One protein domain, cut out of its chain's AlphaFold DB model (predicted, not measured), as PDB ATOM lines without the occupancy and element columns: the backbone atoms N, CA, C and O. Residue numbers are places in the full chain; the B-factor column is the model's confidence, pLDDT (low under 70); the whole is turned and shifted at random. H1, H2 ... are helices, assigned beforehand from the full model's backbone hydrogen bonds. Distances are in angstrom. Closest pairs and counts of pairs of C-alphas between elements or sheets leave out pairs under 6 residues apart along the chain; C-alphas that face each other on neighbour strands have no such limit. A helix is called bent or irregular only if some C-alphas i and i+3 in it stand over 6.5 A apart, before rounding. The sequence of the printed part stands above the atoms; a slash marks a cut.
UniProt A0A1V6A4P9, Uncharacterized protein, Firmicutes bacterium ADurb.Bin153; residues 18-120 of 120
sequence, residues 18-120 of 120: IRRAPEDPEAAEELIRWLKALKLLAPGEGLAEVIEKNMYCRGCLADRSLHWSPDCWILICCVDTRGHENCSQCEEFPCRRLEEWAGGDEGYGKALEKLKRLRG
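This is residues 18 to 120 of the 120 residues of an uncharacterized protein of Firmicutes bacterium ADurb.Bin153 (UniProt A0A1V6A4P9). The model has two helical lobes set apart at the ends of an elongated shape, H1 and H2 in one, H3, H4 and H5 in the other, with the looped stretch of residues 53 to 72 joining them. In the second lobe H4 and H5 meet as a V, H3 is near H4, and residues 82 to 95 loop from H3 to H4. The printed part has 103 residues with five named helices, H1 to H5 in that order, and no named strand; the class is all helix, though under half of the residues, 49 of 103, are in named elements. The whole is loose, with a radius of gyration of the C-alphas of 15.9 A, and spans 48 by 27 by 21 A.

The printed part begins at Ile 18, C-alpha at (207.449, 212.273, 207.413). H1 is residues 25 to 37, 18.3 A from first to last C-alpha, and begins with C-alpha 25 at (211.585, 221.629, 202.164). H2 is residues 47 to 52, 8.6 A long. H3 is residues 73 to 81, 10.4 A long, with C-alpha 73 at (203.153, 196.178, 216.803). It is neither bent nor irregular, but only just: C-alphas 78 and 81 are 6.2 A apart. H4 is residues 96 to 102, 9.7 A long. H5, the longest helix, is residues 106 to 119, 20.5 A long, and ends with C-alpha 119 at (219.243, 187.718, 206.146).

H1 and H2 only just touch, with 3 pairs of C-alphas within 8 A, the closest those of Ala 28 and Leu 47 at 6.5 A. H1 touches H2 with residues 28 to 32 alone. Their lines are about perpendicular, at 75 degrees. H2 and H3 are apart. H3 and H4 are close but not clearly touching; their closest C-alphas, those of Ile 74 and Leu 98, are 7.7 A apart. They run opposite ways at a steep tilt of 53 degrees. H4 and H5 touch, and their closest C-alphas, of Ala 102 and Tyr 108, are 4.4 A apart. H5 touches H4 with residues 108 to 112 alone. H4 and H5 run opposite ways at a steep tilt of 52 degrees. H1 is apart from H3, H4 and H5. In H1, H2, H4 and H5 every O i to N i+4 pair is within hydrogen-bond range; in H3, 4 of 5 are.

The two C-alphas farthest apart, those of Gly 44 and Glu 91, are 48.7 A from each other. The printed part has no cut. The links H2 to H3, 20 residues, and H3 to H4, 14 residues, are long. The mean pLDDT of the printed part is 95.0, and residue 120, the chain's last, is the one under 70.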
ATOM      1  N   ILE A  18     207.782 212.055 205.990       95.69
ATOM      2  CA  ILE A  18     207.449 212.273 207.413       95.69
ATOM      3  C   ILE A  18     208.715 212.487 208.256       95.69
ATOM      4  O   ILE A  18     208.713 213.276 209.199       95.69
ATOM      5  N   ARG A  19     209.804 211.780 207.932       95.00
ATOM      6  CA  ARG A  19     211.080 211.910 208.644       95.00
ATOM      7  C   ARG A  19     211.877 213.124 208.179       95.00
ATOM      8  O   ARG A  19     212.468 213.813 208.999       95.00
ATOM      9  N   ARG A  20     211.928 213.351 206.866       95.44
ATOM     10  CA  ARG A  20     212.745 214.405 206.252       95.44
ATOM     11  C   ARG A  20     212.176 215.812 206.446       95.44
ATOM     12  O   ARG A  20     212.945 216.761 206.421       95.44
ATOM     13  N   ALA A  21     210.871 215.954 206.674       96.69
ATOM     14  CA  ALA A  21     210.186 217.247 206.705       96.69
ATOM     15  C   ALA A  21     210.831 218.356 207.568       96.69
ATOM     16  O   ALA A  21     210.825 219.499 207.116       96.69
ATOM     17  N   PRO A  22     211.409 218.098 208.761       94.38
ATOM     18  CA  PRO A  22     212.061 219.159 209.534       94.38
ATOM     19  C   PRO A  22     213.316 219.755 208.872       94.38
ATOM     20  O   PRO A  22     213.711 220.865 209.214       94.38
ATOM     21  N   GLU A  23     213.951 219.024 207.953       94.56
ATOM     22  CA  GLU A  23     215.262 219.359 207.375       94.56
ATOM     23  C   GLU A  23     215.223 219.522 205.845       94.56
ATOM     24  O   GLU A  23     216.181 220.011 205.249       94.56
ATOM     25  N   ASP A  24     214.125 219.126 205.202       96.56
ATOM     26  CA  ASP A  24     213.986 219.054 203.750       96.56
ATOM     27  C   ASP A  24     212.676 219.732 203.305       96.56
ATOM     28  O   ASP A  24     211.587 219.206 203.569       96.56
ATOM     29  N   PRO A  25     212.758 220.889 202.620       96.56
ATOM     30  CA  PRO A  25     211.585 221.629 202.164       96.56
ATOM     31  C   PRO A  25     210.669 220.843 201.216       96.56
ATOM     32  O   PRO A  25     209.450 220.977 201.308       96.56
ATOM     33  N   GLU A  26     211.216 219.999 200.336       97.44
ATOM     34  CA  GLU A  26     210.403 219.216 199.394       97.44
ATOM     35  C   GLU A  26     209.616 218.132 200.138       97.44
ATOM     36  O   GLU A  26     208.414 217.950 199.917       97.44
ATOM     37  N   ALA A  27     210.274 217.458 201.086       97.19
ATOM     38  CA  ALA A  27     209.616 216.508 201.978       97.19
ATOM     39  C   ALA A  27     208.567 217.181 202.875       97.19
ATOM     40  O   ALA A  27     207.511 216.600 203.131       97.19
ATOM     41  N   ALA A  28     208.837 218.403 203.341       97.62
ATOM     42  CA  ALA A  28     207.894 219.181 204.135       97.62
ATOM     43  C   ALA A  28     206.619 219.480 203.340       97.62
ATOM     44  O   ALA A  28     205.517 219.264 203.843       97.62
ATOM     45  N   GLU A  29     206.746 219.921 202.087       97.69
ATOM     46  CA  GLU A  29     205.592 220.158 201.221       97.69
ATOM     47  C   GLU A  29     204.783 218.886 200.960       97.69
ATOM     48  O   GLU A  29     203.550 218.916 201.011       97.69
ATOM     49  N   GLU A  30     205.454 217.763 200.688       97.88
ATOM     50  CA  GLU A  30     204.804 216.465 200.504       97.88
ATOM     51  C   GLU A  30     204.012 216.055 201.751       97.88
ATOM     52  O   GLU A  30     202.818 215.747 201.652       97.88
ATOM     53  N   LEU A  31     204.644 216.134 202.926       97.62
ATOM     54  CA  LEU A  31     204.022 215.825 204.209       97.62
ATOM     55  C   LEU A  31     202.813 216.728 204.477       97.62
ATOM     56  O   LEU A  31     201.736 216.231 204.795       97.62
ATOM     57  N   ILE A  32     202.954 218.043 204.308       97.94
ATOM     58  CA  ILE A  32     201.874 219.017 204.522       97.94
ATOM     59  C   ILE A  32     200.689 218.723 203.598       97.94
ATOM     60  O   ILE A  32     199.543 218.718 204.054       97.94
ATOM     61  N   ARG A  33     200.940 218.453 202.308       97.62
ATOM     62  CA  ARG A  33     199.880 218.085 201.353       97.62
ATOM     63  C   ARG A  33     199.144 216.827 201.809       97.62
ATOM     64  O   ARG A  33     197.911 216.810 201.804       97.62
ATOM     65  N   TRP A  34     199.881 215.808 202.238       97.00
ATOM     66  CA  TRP A  34     199.303 214.561 202.728       97.00
ATOM     67  C   TRP A  34     198.492 214.750 204.018       97.00
ATOM     68  O   TRP A  34     197.343 214.316 204.090       97.00
ATOM     69  N   LEU A  35     199.016 215.482 205.006       97.19
ATOM     70  CA  LEU A  35     198.312 215.764 206.261       97.19
ATOM     71  C   LEU A  35     197.033 216.586 206.043       97.19
ATOM     72  O   LEU A  35     196.015 216.315 206.686       97.19
ATOM     73  N   LYS A  36     197.042 217.543 205.105       97.06
ATOM     74  CA  LYS A  36     195.837 218.289 204.701       97.06
ATOM     75  C   LYS A  36     194.803 217.375 204.046       97.06
ATOM     76  O   LYS A  36     193.620 217.477 204.367       97.06
ATOM     77  N   ALA A  37     195.228 216.449 203.183       97.06
ATOM     78  CA  ALA A  37     194.330 215.466 202.573       97.06
ATOM     79  C   ALA A  37     193.679 214.542 203.621       97.06
ATOM     80  O   ALA A  37     192.496 214.219 203.508       97.06
ATOM     81  N   LEU A  38     194.417 214.192 204.679       95.81
ATOM     82  CA  LEU A  38     193.912 213.438 205.831       95.81
ATOM     83  C   LEU A  38     193.099 214.283 206.829       95.81
ATOM     84  O   LEU A  38     192.579 213.736 207.799       95.81
ATOM     85  N   LYS A  39     192.968 215.600 206.607       96.00
ATOM     86  CA  LYS A  39     192.329 216.565 207.525       96.00
ATOM     87  C   LYS A  39     192.971 216.608 208.920       96.00
ATOM     88  O   LYS A  39     192.310 216.960 209.893       96.00
ATOM     89  N   LEU A  40     194.258 216.275 209.007       95.12
ATOM     90  CA  LEU A  40     195.061 216.378 210.229       95.12
ATOM     91  C   LEU A  40     195.742 217.749 210.371       95.12
ATOM     92  O   LEU A  40     196.251 218.076 211.437       95.12
ATOM     93  N   LEU A  41     195.743 218.539 209.296       96.50
ATOM     94  CA  LEU A  41     196.333 219.872 209.227       96.50
ATOM     95  C   LEU A  41     195.340 220.823 208.540       96.50
ATOM     96  O   LEU A  41     194.769 220.480 207.499       96.50
ATOM     97  N   ALA A  42     195.099 222.000 209.115       95.00
ATOM     98  CA  ALA A  42     194.144 222.966 208.578       95.00
ATOM     99  C   ALA A  42     194.701 223.698 207.335       95.00
ATOM    100  O   ALA A  42     195.916 223.751 207.134       95.00
ATOM    101  N   PRO A  43     193.853 224.307 206.478       91.50
ATOM    102  CA  PRO A  43     194.309 224.931 205.229       91.50
ATOM    103  C   PRO A  43     195.411 225.988 205.394       91.50
ATOM    104  O   PRO A  43     196.300 226.054 204.545       91.50
ATOM    105  N   GLY A  44     195.373 226.767 206.482       93.88
ATOM    106  CA  GLY A  44     196.363 227.802 206.805       93.88
ATOM    107  C   GLY A  44     197.593 227.314 207.574       93.88
ATOM    108  O   GLY A  44     198.526 228.086 207.745       93.88
ATOM    109  N   GLU A  45     197.608 226.055 208.012       96.12
ATOM    110  CA  GLU A  45     198.724 225.474 208.759       96.12
ATOM    111  C   GLU A  45     199.790 224.908 207.799       96.12
ATOM    112  O   GLU A  45     199.495 224.497 206.663       96.12
ATOM    113  N   GLY A  46     201.043 224.904 208.247       96.31
ATOM    114  CA  GLY A  46     202.225 224.489 207.498       96.31
ATOM    115  C   GLY A  46     203.244 223.757 208.375       96.31
ATOM    116  O   GLY A  46     202.885 223.044 209.309       96.31
ATOM    117  N   LEU A  47     204.534 223.892 208.047       97.12
ATOM    118  CA  LEU A  47     205.601 223.140 208.722       97.12
ATOM    119  C   LEU A  47     205.732 223.502 210.211       97.12
ATOM    120  O   LEU A  47     206.062 222.636 211.016       97.12
ATOM    121  N   ALA A  48     205.455 224.754 210.584       97.19
ATOM    122  CA  ALA A  48     205.519 225.193 211.976       97.19
ATOM    123  C   ALA A  48     204.565 224.379 212.863       97.19
ATOM    124  O   ALA A  48     204.992 223.824 213.872       97.19
ATOM    125  N   GLU A  49     203.312 224.212 212.435       97.62
ATOM    126  CA  GLU A  49     202.322 223.420 213.165       97.62
ATOM    127  C   GLU A  49     202.633 221.923 213.121       97.62
ATOM    128  O   GLU A  49     202.371 221.219 214.092       97.62
ATOM    129  N   VAL A  50     203.226 221.426 212.030       96.19
ATOM    130  CA  VAL A  50     203.720 220.039 211.962       96.19
ATOM    131  C   VAL A  50     204.777 219.782 213.040       96.19
ATOM    132  O   VAL A  50     204.723 218.747 213.703       96.19
ATOM    133  N   ILE A  51     205.715 220.712 213.241       95.94
ATOM    134  CA  ILE A  51     206.758 220.597 214.268       95.94
ATOM    135  C   ILE A  51     206.151 220.746 215.666       95.94
ATOM    136  O   ILE A  51     206.390 219.896 216.517       95.94
ATOM    137  N   GLU A  52     205.333 221.776 215.900       95.81
ATOM    138  CA  GLU A  52     204.710 222.041 217.206       95.81
ATOM    139  C   GLU A  52     203.832 220.873 217.679       95.81
ATOM    140  O   GLU A  52     203.856 220.499 218.852       95.81
ATOM    141  N   LYS A  53     203.088 220.254 216.756       94.56
ATOM    142  CA  LYS A  53     202.219 219.102 217.033       94.56
ATOM    143  C   LYS A  53     202.957 217.759 216.969       94.56
ATOM    144  O   LYS A  53     202.309 216.721 217.087       94.56
ATOM    145  N   ASN A  54     204.280 217.755 216.773       94.38
ATOM    146  CA  ASN A  54     205.108 216.550 216.649       94.38
ATOM    147  C   ASN A  54     204.623 215.570 215.562       94.38
ATOM    148  O   ASN A  54     204.721 214.353 215.705       94.38
ATOM    149  N   MET A  55     204.111 216.088 214.445       94.31
ATOM    150  CA  MET A  55     203.569 215.302 213.328       94.31
ATOM    151  C   MET A  55     204.662 214.841 212.351       94.31
ATOM    152  O   MET A  55     204.482 214.857 211.134       94.31
ATOM    153  N   TYR A  56     205.813 214.442 212.888       94.69
ATOM    154  CA  TYR A  56     206.980 213.970 212.146       94.69
ATOM    155  C   TYR A  56     207.629 212.785 212.871       94.69
ATOM    156  O   TYR A  56     207.203 212.380 213.952       94.69
ATOM    157  N   CYS A  57     208.639 212.174 212.255       94.81
ATOM    158  CA  CYS A  57     209.261 210.958 212.777       94.81
ATOM    159  C   CYS A  57     210.784 211.081 212.831       94.81
ATOM    160  O   CYS A  57     211.392 211.601 211.902       94.81
ATOM    161  N   ARG A  58     211.420 210.530 213.869       92.06
ATOM    162  CA  ARG A  58     212.886 210.368 213.950       92.06
ATOM    163  C   ARG A  58     213.376 208.955 213.622       92.06
ATOM    164  O   ARG A  58     214.577 208.719 213.560       92.06
ATOM    165  N   GLY A  59     212.456 208.036 213.339       90.81
ATOM    166  CA  GLY A  59     212.742 206.643 212.997       90.81
ATOM    167  C   GLY A  59     212.569 205.682 214.174       90.81
ATOM    168  O   GLY A  59     212.563 206.075 215.337       90.81
ATOM    169  N   CYS A  60     212.413 204.398 213.853       89.62
ATOM    170  CA  CYS A  60     212.063 203.341 214.807       89.62
ATOM    171  C   CYS A  60     213.081 203.126 215.939       89.62
ATOM    172  O   CYS A  60     212.698 202.707 217.027       89.62
ATOM    173  N   LEU A  61     214.362 203.395 215.676       88.25
ATOM    174  CA  LEU A  61     215.459 203.205 216.634       88.25
ATOM    175  C   LEU A  61     215.837 204.501 217.375       88.25
ATOM    176  O   LEU A  61     216.796 204.516 218.140       88.25
ATOM    177  N   ALA A  62     215.101 205.590 217.140       88.94
ATOM    178  CA  ALA A  62     215.277 206.864 217.829       88.94
ATOM    179  C   ALA A  62     214.285 207.011 219.000       88.94
ATOM    180  O   ALA A  62     213.486 206.119 219.292       88.94
ATOM    181  N   ASP A  63     214.323 208.165 219.670       85.19
ATOM    182  CA  ASP A  63     213.344 208.519 220.699       85.19
ATOM    183  C   ASP A  63     211.912 208.517 220.132       85.19
ATOM    184  O   ASP A  63     211.586 209.252 219.191       85.19
ATOM    185  N   ARG A  64     211.058 207.699 220.753       85.50
ATOM    186  CA  ARG A  64     209.684 207.432 220.326       85.50
ATOM    187  C   ARG A  64     208.684 208.526 220.670       85.50
ATOM    188  O   ARG A  64     207.557 208.449 220.191       85.50
ATOM    189  N   SER A  65     209.078 209.544 221.436       88.75
ATOM    190  CA  SER A  65     208.246 210.737 221.636       88.75
ATOM    191  C   SER A  65     207.977 211.483 220.319       88.75
ATOM    192  O   SER A  65     206.967 212.169 220.196       88.75
ATOM    193  N   LEU A  66     208.847 211.286 219.319       91.31
ATOM    194  CA  LEU A  66     208.765 211.838 217.966       91.31
ATOM    195  C   LEU A  66     208.768 210.708 216.929       91.31
ATOM    196  O   LEU A  66     209.671 210.599 216.095       91.31
ATOM    197  N   HIS A  67     207.779 209.820 217.021       93.56
ATOM    198  CA  HIS A  67     207.587 208.708 216.096       93.56
ATOM    199  C   HIS A  67     206.166 208.718 215.529       93.56
ATOM    200  O   HIS A  67     205.203 208.909 216.260       93.56
ATOM    201  N   TRP A  68     206.033 208.456 214.226       93.31
ATOM    202  CA  TRP A  68     204.745 208.530 213.522       93.31
ATOM    203  C   TRP A  68     203.700 207.515 214.017       93.31
ATOM    204  O   TRP A  68     202.509 207.796 214.037       93.31
ATOM    205  N   SER A  69     204.140 206.320 214.415       91.69
ATOM    206  CA  SER A  69     203.272 205.263 214.961       91.69
ATOM    207  C   SER A  69     203.981 204.566 216.126       91.69
ATOM    208  O   SER A  69     204.602 203.516 215.941       91.69
ATOM    209  N   PRO A  70     204.064 205.220 217.299       91.31
ATOM    210  CA  PRO A  70     204.892 204.763 218.421       91.31
ATOM    211  C   PRO A  70     204.395 203.442 219.028       91.31
ATOM    212  O   PRO A  70     205.164 202.736 219.676       91.31
ATOM    213  N   ASP A  71     203.135 203.094 218.778       92.31
ATOM    214  CA  ASP A  71     202.426 201.890 219.207       92.31
ATOM    215  C   ASP A  71     202.395 200.778 218.137       92.31
ATOM    216  O   ASP A  71     201.696 199.772 218.285       92.31
ATOM    217  N   CYS A  72     203.165 200.926 217.051       94.12
ATOM    218  CA  CYS A  72     203.258 199.923 215.997       94.12
ATOM    219  C   CYS A  72     203.686 198.556 216.557       94.12
ATOM    220  O   CYS A  72     204.751 198.404 217.161       94.12
ATOM    221  N   TRP A  73     202.896 197.518 216.278       96.88
ATOM    222  CA  TRP A  73     203.153 196.178 216.803       96.88
ATOM    223  C   TRP A  73     204.490 195.582 216.338       96.88
ATOM    224  O   TRP A  73     205.086 194.794 217.073       96.88
ATOM    225  N   ILE A  74     204.963 195.935 215.133       96.94
ATOM    226  CA  ILE A  74     206.244 195.441 214.599       96.94
ATOM    227  C   ILE A  74     207.388 196.021 215.419       96.94
ATOM    228  O   ILE A  74     208.290 195.289 215.818       96.94
ATOM    229  N   LEU A  75     207.316 197.323 215.699       95.19
ATOM    230  CA  LEU A  75     208.296 198.038 216.503       95.19
ATOM    231  C   LEU A  75     208.368 197.456 217.917       95.19
ATOM    232  O   LEU A  75     209.453 197.106 218.375       95.19
ATOM    233  N   ILE A  76     207.210 197.273 218.555       96.56
ATOM    234  CA  ILE A  76     207.119 196.685 219.896       96.56
ATOM    235  C   ILE A  76     207.715 195.272 219.909       96.56
ATOM    236  O   ILE A  76     208.571 194.956 220.728       96.56
ATOM    237  N   CYS A  77     207.320 194.410 218.970       97.69
ATOM    238  CA  CYS A  77     207.818 193.035 218.918       97.69
ATOM    239  C   CYS A  77     209.330 192.965 218.642       97.69
ATOM    240  O   CYS A  77     210.057 192.256 219.336       97.69
ATOM    241  N   CYS A  78     209.799 193.676 217.617       96.81
ATOM    242  CA  CYS A  78     211.170 193.596 217.129       96.81
ATOM    243  C   CYS A  78     212.156 194.269 218.084       96.81
ATOM    244  O   CYS A  78     213.153 193.660 218.460       96.81
ATOM    245  N   VAL A  79     211.868 195.510 218.471       95.06
ATOM    246  CA  VAL A  79     212.808 196.352 219.212       95.06
ATOM    247  C   VAL A  79     212.605 196.195 220.715       95.06
ATOM    248  O   VAL A  79     213.563 195.864 221.403       95.06
ATOM    249  N   ASP A  80     211.383 196.359 221.237       94.88
ATOM    250  CA  ASP A  80     211.182 196.323 222.700       94.88
ATOM    251  C   ASP A  80     211.301 194.917 223.266       94.88
ATOM    252  O   ASP A  80     212.000 194.691 224.250       94.88
ATOM    253  N   THR A  81     210.585 193.970 222.662       96.62
ATOM    254  CA  THR A  81     210.468 192.622 223.220       96.62
ATOM    255  C   THR A  81     211.678 191.764 222.879       96.62
ATOM    256  O   THR A  81     212.126 190.983 223.716       96.62
ATOM    257  N   ARG A  82     212.196 191.870 221.649       96.06
ATOM    258  CA  ARG A  82     213.287 191.010 221.161       96.06
ATOM    259  C   ARG A  82     214.659 191.689 221.132       96.06
ATOM    260  O   ARG A  82     215.653 190.988 220.972       96.06
ATOM    261  N   GLY A  83     214.739 193.011 221.301       95.62
ATOM    262  CA  GLY A  83     216.016 193.736 221.301       95.62
ATOM    263  C   GLY A  83     216.738 193.742 219.949       95.62
ATOM    264  O   GLY A  83     217.953 193.916 219.912       95.62
ATOM    265  N   HIS A  84     216.020 193.519 218.848       96.12
ATOM    266  CA  HIS A  84     216.571 193.526 217.496       96.12
ATOM    267  C   HIS A  84     216.478 194.911 216.861       96.12
ATOM    268  O   HIS A  84     215.533 195.662 217.098       96.12
ATOM    269  N   GLU A  85     217.406 195.212 215.959       94.75
ATOM    270  CA  GLU A  85     217.380 196.443 215.164       94.75
ATOM    271  C   GLU A  85     216.372 196.356 214.014       94.75
ATOM    272  O   GLU A  85     215.777 197.354 213.607       94.75
ATOM    273  N   ASN A  86     216.164 195.152 213.483       96.31
ATOM    274  CA  ASN A  86     215.184 194.889 212.443       96.31
ATOM    275  C   ASN A  86     214.740 193.423 212.446       96.31
ATOM    276  O   ASN A  86     215.399 192.550 213.016       96.31
ATOM    277  N   CYS A  87     213.605 193.142 211.805       97.69
ATOM    278  CA  CYS A  87     212.986 191.826 211.895       97.69
ATOM    279  C   CYS A  87     213.818 190.700 211.268       97.69
ATOM    280  O   CYS A  87     213.568 189.552 211.621       97.69
ATOM    281  N   SER A  88     214.796 190.977 210.393       97.31
ATOM    282  CA  SER A  88     215.605 189.917 209.766       97.31
ATOM    283  C   SER A  88     216.471 189.155 210.779       97.31
ATOM    284  O   SER A  88     216.754 187.972 210.569       97.31
ATOM    285  N   GLN A  89     216.806 189.802 211.904       97.12
ATOM    286  CA  GLN A  89     217.568 189.239 213.027       97.12
ATOM    287  C   GLN A  89     216.764 188.230 213.867       97.12
ATOM    288  O   GLN A  89     217.347 187.474 214.640       97.12
ATOM    289  N   CYS A  90     215.434 188.203 213.734       97.31
ATOM    290  CA  CYS A  90     214.578 187.293 214.492       97.31
ATOM    291  C   CYS A  90     214.721 185.855 213.980       97.31
ATOM    292  O   CYS A  90     214.591 185.624 212.785       97.31
ATOM    293  N   GLU A  91     214.888 184.859 214.850       95.81
ATOM    294  CA  GLU A  91     215.016 183.449 214.435       95.81
ATOM    295  C   GLU A  91     213.836 182.970 213.570       95.81
ATOM    296  O   GLU A  91     214.046 182.324 212.543       95.81
ATOM    297  N   GLU A  92     212.616 183.384 213.923       95.62
ATOM    298  CA  GLU A  92     211.361 183.048 213.234       95.62
ATOM    299  C   GLU A  92     211.136 183.827 211.926       95.62
ATOM    300  O   GLU A  92     210.068 183.718 211.326       95.62
ATOM    301  N   PHE A  93     212.075 184.675 211.498       97.38
ATOM    302  CA  PHE A  93     211.864 185.510 210.320       97.38
ATOM    303  C   PHE A  93     211.966 184.724 208.991       97.38
ATOM    304  O   PHE A  93     212.902 183.938 208.817       97.38
ATOM    305  N   PRO A  94     211.072 185.003 208.017       96.50
ATOM    306  CA  PRO A  94     209.914 185.892 208.133       96.50
ATOM    307  C   PRO A  94     208.778 185.219 208.916       96.50
ATOM    308  O   PRO A  94     208.364 184.108 208.601       96.50
ATOM    309  N   CYS A  95     208.249 185.900 209.938       97.56
ATOM    310  CA  CYS A  95     207.121 185.360 210.691       97.56
ATOM    311  C   CYS A  95     205.809 185.656 209.955       97.56
ATOM    312  O   CYS A  95     205.654 186.714 209.339       97.56
ATOM    313  N   ARG A  96     204.823 184.763 210.093       97.50
ATOM    314  CA  ARG A  96     203.530 184.858 209.397       97.50
ATOM    315  C   ARG A  96     202.854 186.231 209.532       97.50
ATOM    316  O   ARG A  96     202.327 186.756 208.560       97.50
ATOM    317  N   ARG A  97     202.887 186.838 210.724       97.44
ATOM    318  CA  ARG A  97     202.264 188.153 210.969       97.44
ATOM    319  C   ARG A  97     202.928 189.273 210.156       97.44
ATOM    320  O   ARG A  97     202.253 190.209 209.739       97.44
ATOM    321  N   LEU A  98     204.244 189.186 209.943       97.81
ATOM    322  CA  LEU A  98     204.983 190.142 209.118       97.81
ATOM    323  C   LEU A  98     204.692 189.922 207.628       97.81
ATOM    324  O   LEU A  98     204.559 190.898 206.899       97.81
ATOM    325  N   GLU A  99     204.539 188.670 207.190       97.94
ATOM    326  CA  GLU A  99     204.131 188.344 205.816       97.94
ATOM    327  C   GLU A  99     202.717 188.844 205.497       97.94
ATOM    328  O   GLU A  99     202.502 189.465 204.459       97.94
ATOM    329  N   GLU A 100     201.765 188.643 206.413       97.94
ATOM    330  CA  GLU A 100     200.397 189.157 206.278       97.94
ATOM    331  C   GLU A 100     200.380 190.693 206.200       97.94
ATOM    332  O   GLU A 100     199.704 191.259 205.342       97.94
ATOM    333  N   TRP A 101     201.168 191.376 207.039       97.50
ATOM    334  CA  TRP A 101     201.336 192.832 206.959       97.50
ATOM    335  C   TRP A 101     201.948 193.276 205.625       97.50
ATOM    336  O   TRP A 101     201.466 194.233 205.018       97.50
ATOM    337  N   ALA A 102     202.965 192.563 205.138       97.44
ATOM    338  CA  ALA A 102     203.629 192.869 203.875       97.44
ATOM    339  C   ALA A 102     202.702 192.737 202.655       97.44
ATOM    340  O   ALA A 102     202.901 193.429 201.661       97.44
ATOM    341  N   GLY A 103     201.668 191.894 202.732       96.38
ATOM    342  CA  GLY A 103     200.652 191.760 201.685       96.38
ATOM    343  C   GLY A 103     199.645 192.916 201.603       96.38
ATOM    344  O   GLY A 103     198.861 192.955 200.659       96.38
ATOM    345  N   GLY A 104     199.634 193.839 202.572       95.00
ATOM    346  CA  GLY A 104     198.645 194.921 202.645       95.00
ATOM    347  C   GLY A 104     198.893 196.103 201.701       95.00
ATOM    348  O   GLY A 104     197.942 196.796 201.347       95.00
ATOM    349  N   ASP A 105     200.143 196.342 201.297       94.56
ATOM    350  CA  ASP A 105     200.537 197.426 200.389       94.56
ATOM    351  C   ASP A 105     201.840 197.075 199.652       94.56
ATOM    352  O   ASP A 105     202.706 196.382 200.193       94.56
ATOM    353  N   GLU A 106     202.021 197.585 198.431       94.94
ATOM    354  CA  GLU A 106     203.225 197.327 197.627       94.94
ATOM    355  C   GLU A 106     204.508 197.795 198.342       94.94
ATOM    356  O   GLU A 106     205.551 197.136 198.270       94.94
ATOM    357  N   GLY A 107     204.442 198.912 199.072       94.12
ATOM    358  CA  GLY A 107     205.540 199.424 199.886       94.12
ATOM    359  C   GLY A 107     205.911 198.486 201.035       94.12
ATOM    360  O   GLY A 107     207.099 198.294 201.306       94.12
ATOM    361  N   TYR A 108     204.928 197.843 201.670       96.50
ATOM    362  CA  TYR A 108     205.174 196.859 202.731       96.50
ATOM    363  C   TYR A 108     205.775 195.565 202.169       96.50
ATOM    364  O   TYR A 108     206.704 195.010 202.758       96.50
ATOM    365  N   GLY A 109     205.337 195.140 200.981       97.50
ATOM    366  CA  GLY A 109     205.953 194.033 200.248       97.50
ATOM    367  C   GLY A 109     207.435 194.291 199.959       97.50
ATOM    368  O   GLY A 109     208.293 193.469 200.282       97.50
ATOM    369  N   LYS A 110     207.767 195.479 199.433       96.56
ATOM    370  CA  LYS A 110     209.162 195.896 199.188       96.56
ATOM    371  C   LYS A 110     209.996 195.943 200.474       96.56
ATOM    372  O   LYS A 110     211.171 195.574 200.440       96.56
ATOM    373  N   ALA A 111     209.405 196.367 201.591       96.75
ATOM    374  CA  ALA A 111     210.064 196.374 202.895       96.75
ATOM    375  C   ALA A 111     210.444 194.957 203.356       96.75
ATOM    376  O   ALA A 111     211.589 194.722 203.745       96.75
ATOM    377  N   LEU A 112     209.526 193.992 203.235       97.75
ATOM    378  CA  LEU A 112     209.811 192.595 203.567       97.75
ATOM    379  C   LEU A 112     210.890 191.996 202.657       97.75
ATOM    380  O   LEU A 112     211.808 191.338 203.145       97.75
ATOM    381  N   GLU A 113     210.827 192.249 201.349       96.81
ATOM    382  CA  GLU A 113     211.848 191.772 200.410       96.81
ATOM    383  C   GLU A 113     213.233 192.359 200.708       96.81
ATOM    384  O   GLU A 113     214.239 191.664 200.563       96.81
ATOM    385  N   LYS A 114     213.313 193.611 201.180       95.44
ATOM    386  CA  LYS A 114     214.572 194.187 201.666       95.44
ATOM    387  C   LYS A 114     215.100 193.415 202.880       95.44
ATOM    388  O   LYS A 114     216.263 193.023 202.879       95.44
ATOM    389  N   LEU A 115     214.256 193.131 203.874       96.69
ATOM    390  CA  LEU A 115     214.663 192.354 205.052       96.69
ATOM    391  C   LEU A 115     215.121 190.932 204.699       96.69
ATOM    392  O   LEU A 115     216.092 190.449 205.280       96.69
ATOM    393  N   LYS A 116     214.470 190.269 203.734       96.62
ATOM    394  CA  LYS A 116     214.890 188.943 203.248       96.62
ATOM    395  C   LYS A 116     216.304 188.975 202.671       96.62
ATOM    396  O   LYS A 116     217.110 188.117 203.009       96.62
ATOM    397  N   ARG A 117     216.639 190.003 201.881       95.44
ATOM    398  CA  ARG A 117     217.996 190.179 201.331       95.44
ATOM    399  C   ARG A 117     219.055 190.406 202.409       95.44
ATOM    400  O   ARG A 117     220.194 190.011 202.205       95.44
ATOM    401  N   LEU A 118     218.693 191.030 203.532       93.12
ATOM    402  CA  LEU A 118     219.616 191.254 204.649       93.12
ATOM    403  C   LEU A 118     219.930 189.977 205.436       93.12
ATOM    404  O   LEU A 118     220.987 189.902 206.052       93.12
ATOM    405  N   ARG A 119     219.022 188.992 205.447       89.56
ATOM    406  CA  ARG A 119     219.243 187.718 206.146       89.56
ATOM    407  C   ARG A 119     220.168 186.771 205.378       89.56
ATOM    408  O   ARG A 119     220.945 186.065 206.018       89.56
ATOM    409  N   GLY A 120     220.097 186.794 204.045       60.44
ATOM    410  CA  GLY A 120     220.750 185.813 203.169       60.44
ATOM    411  C   GLY A 120     219.841 184.638 202.853       60.44
ATOM    412  O   GLY A 120     219.334 184.008 203.807       60.44
TER     413      GLY A 120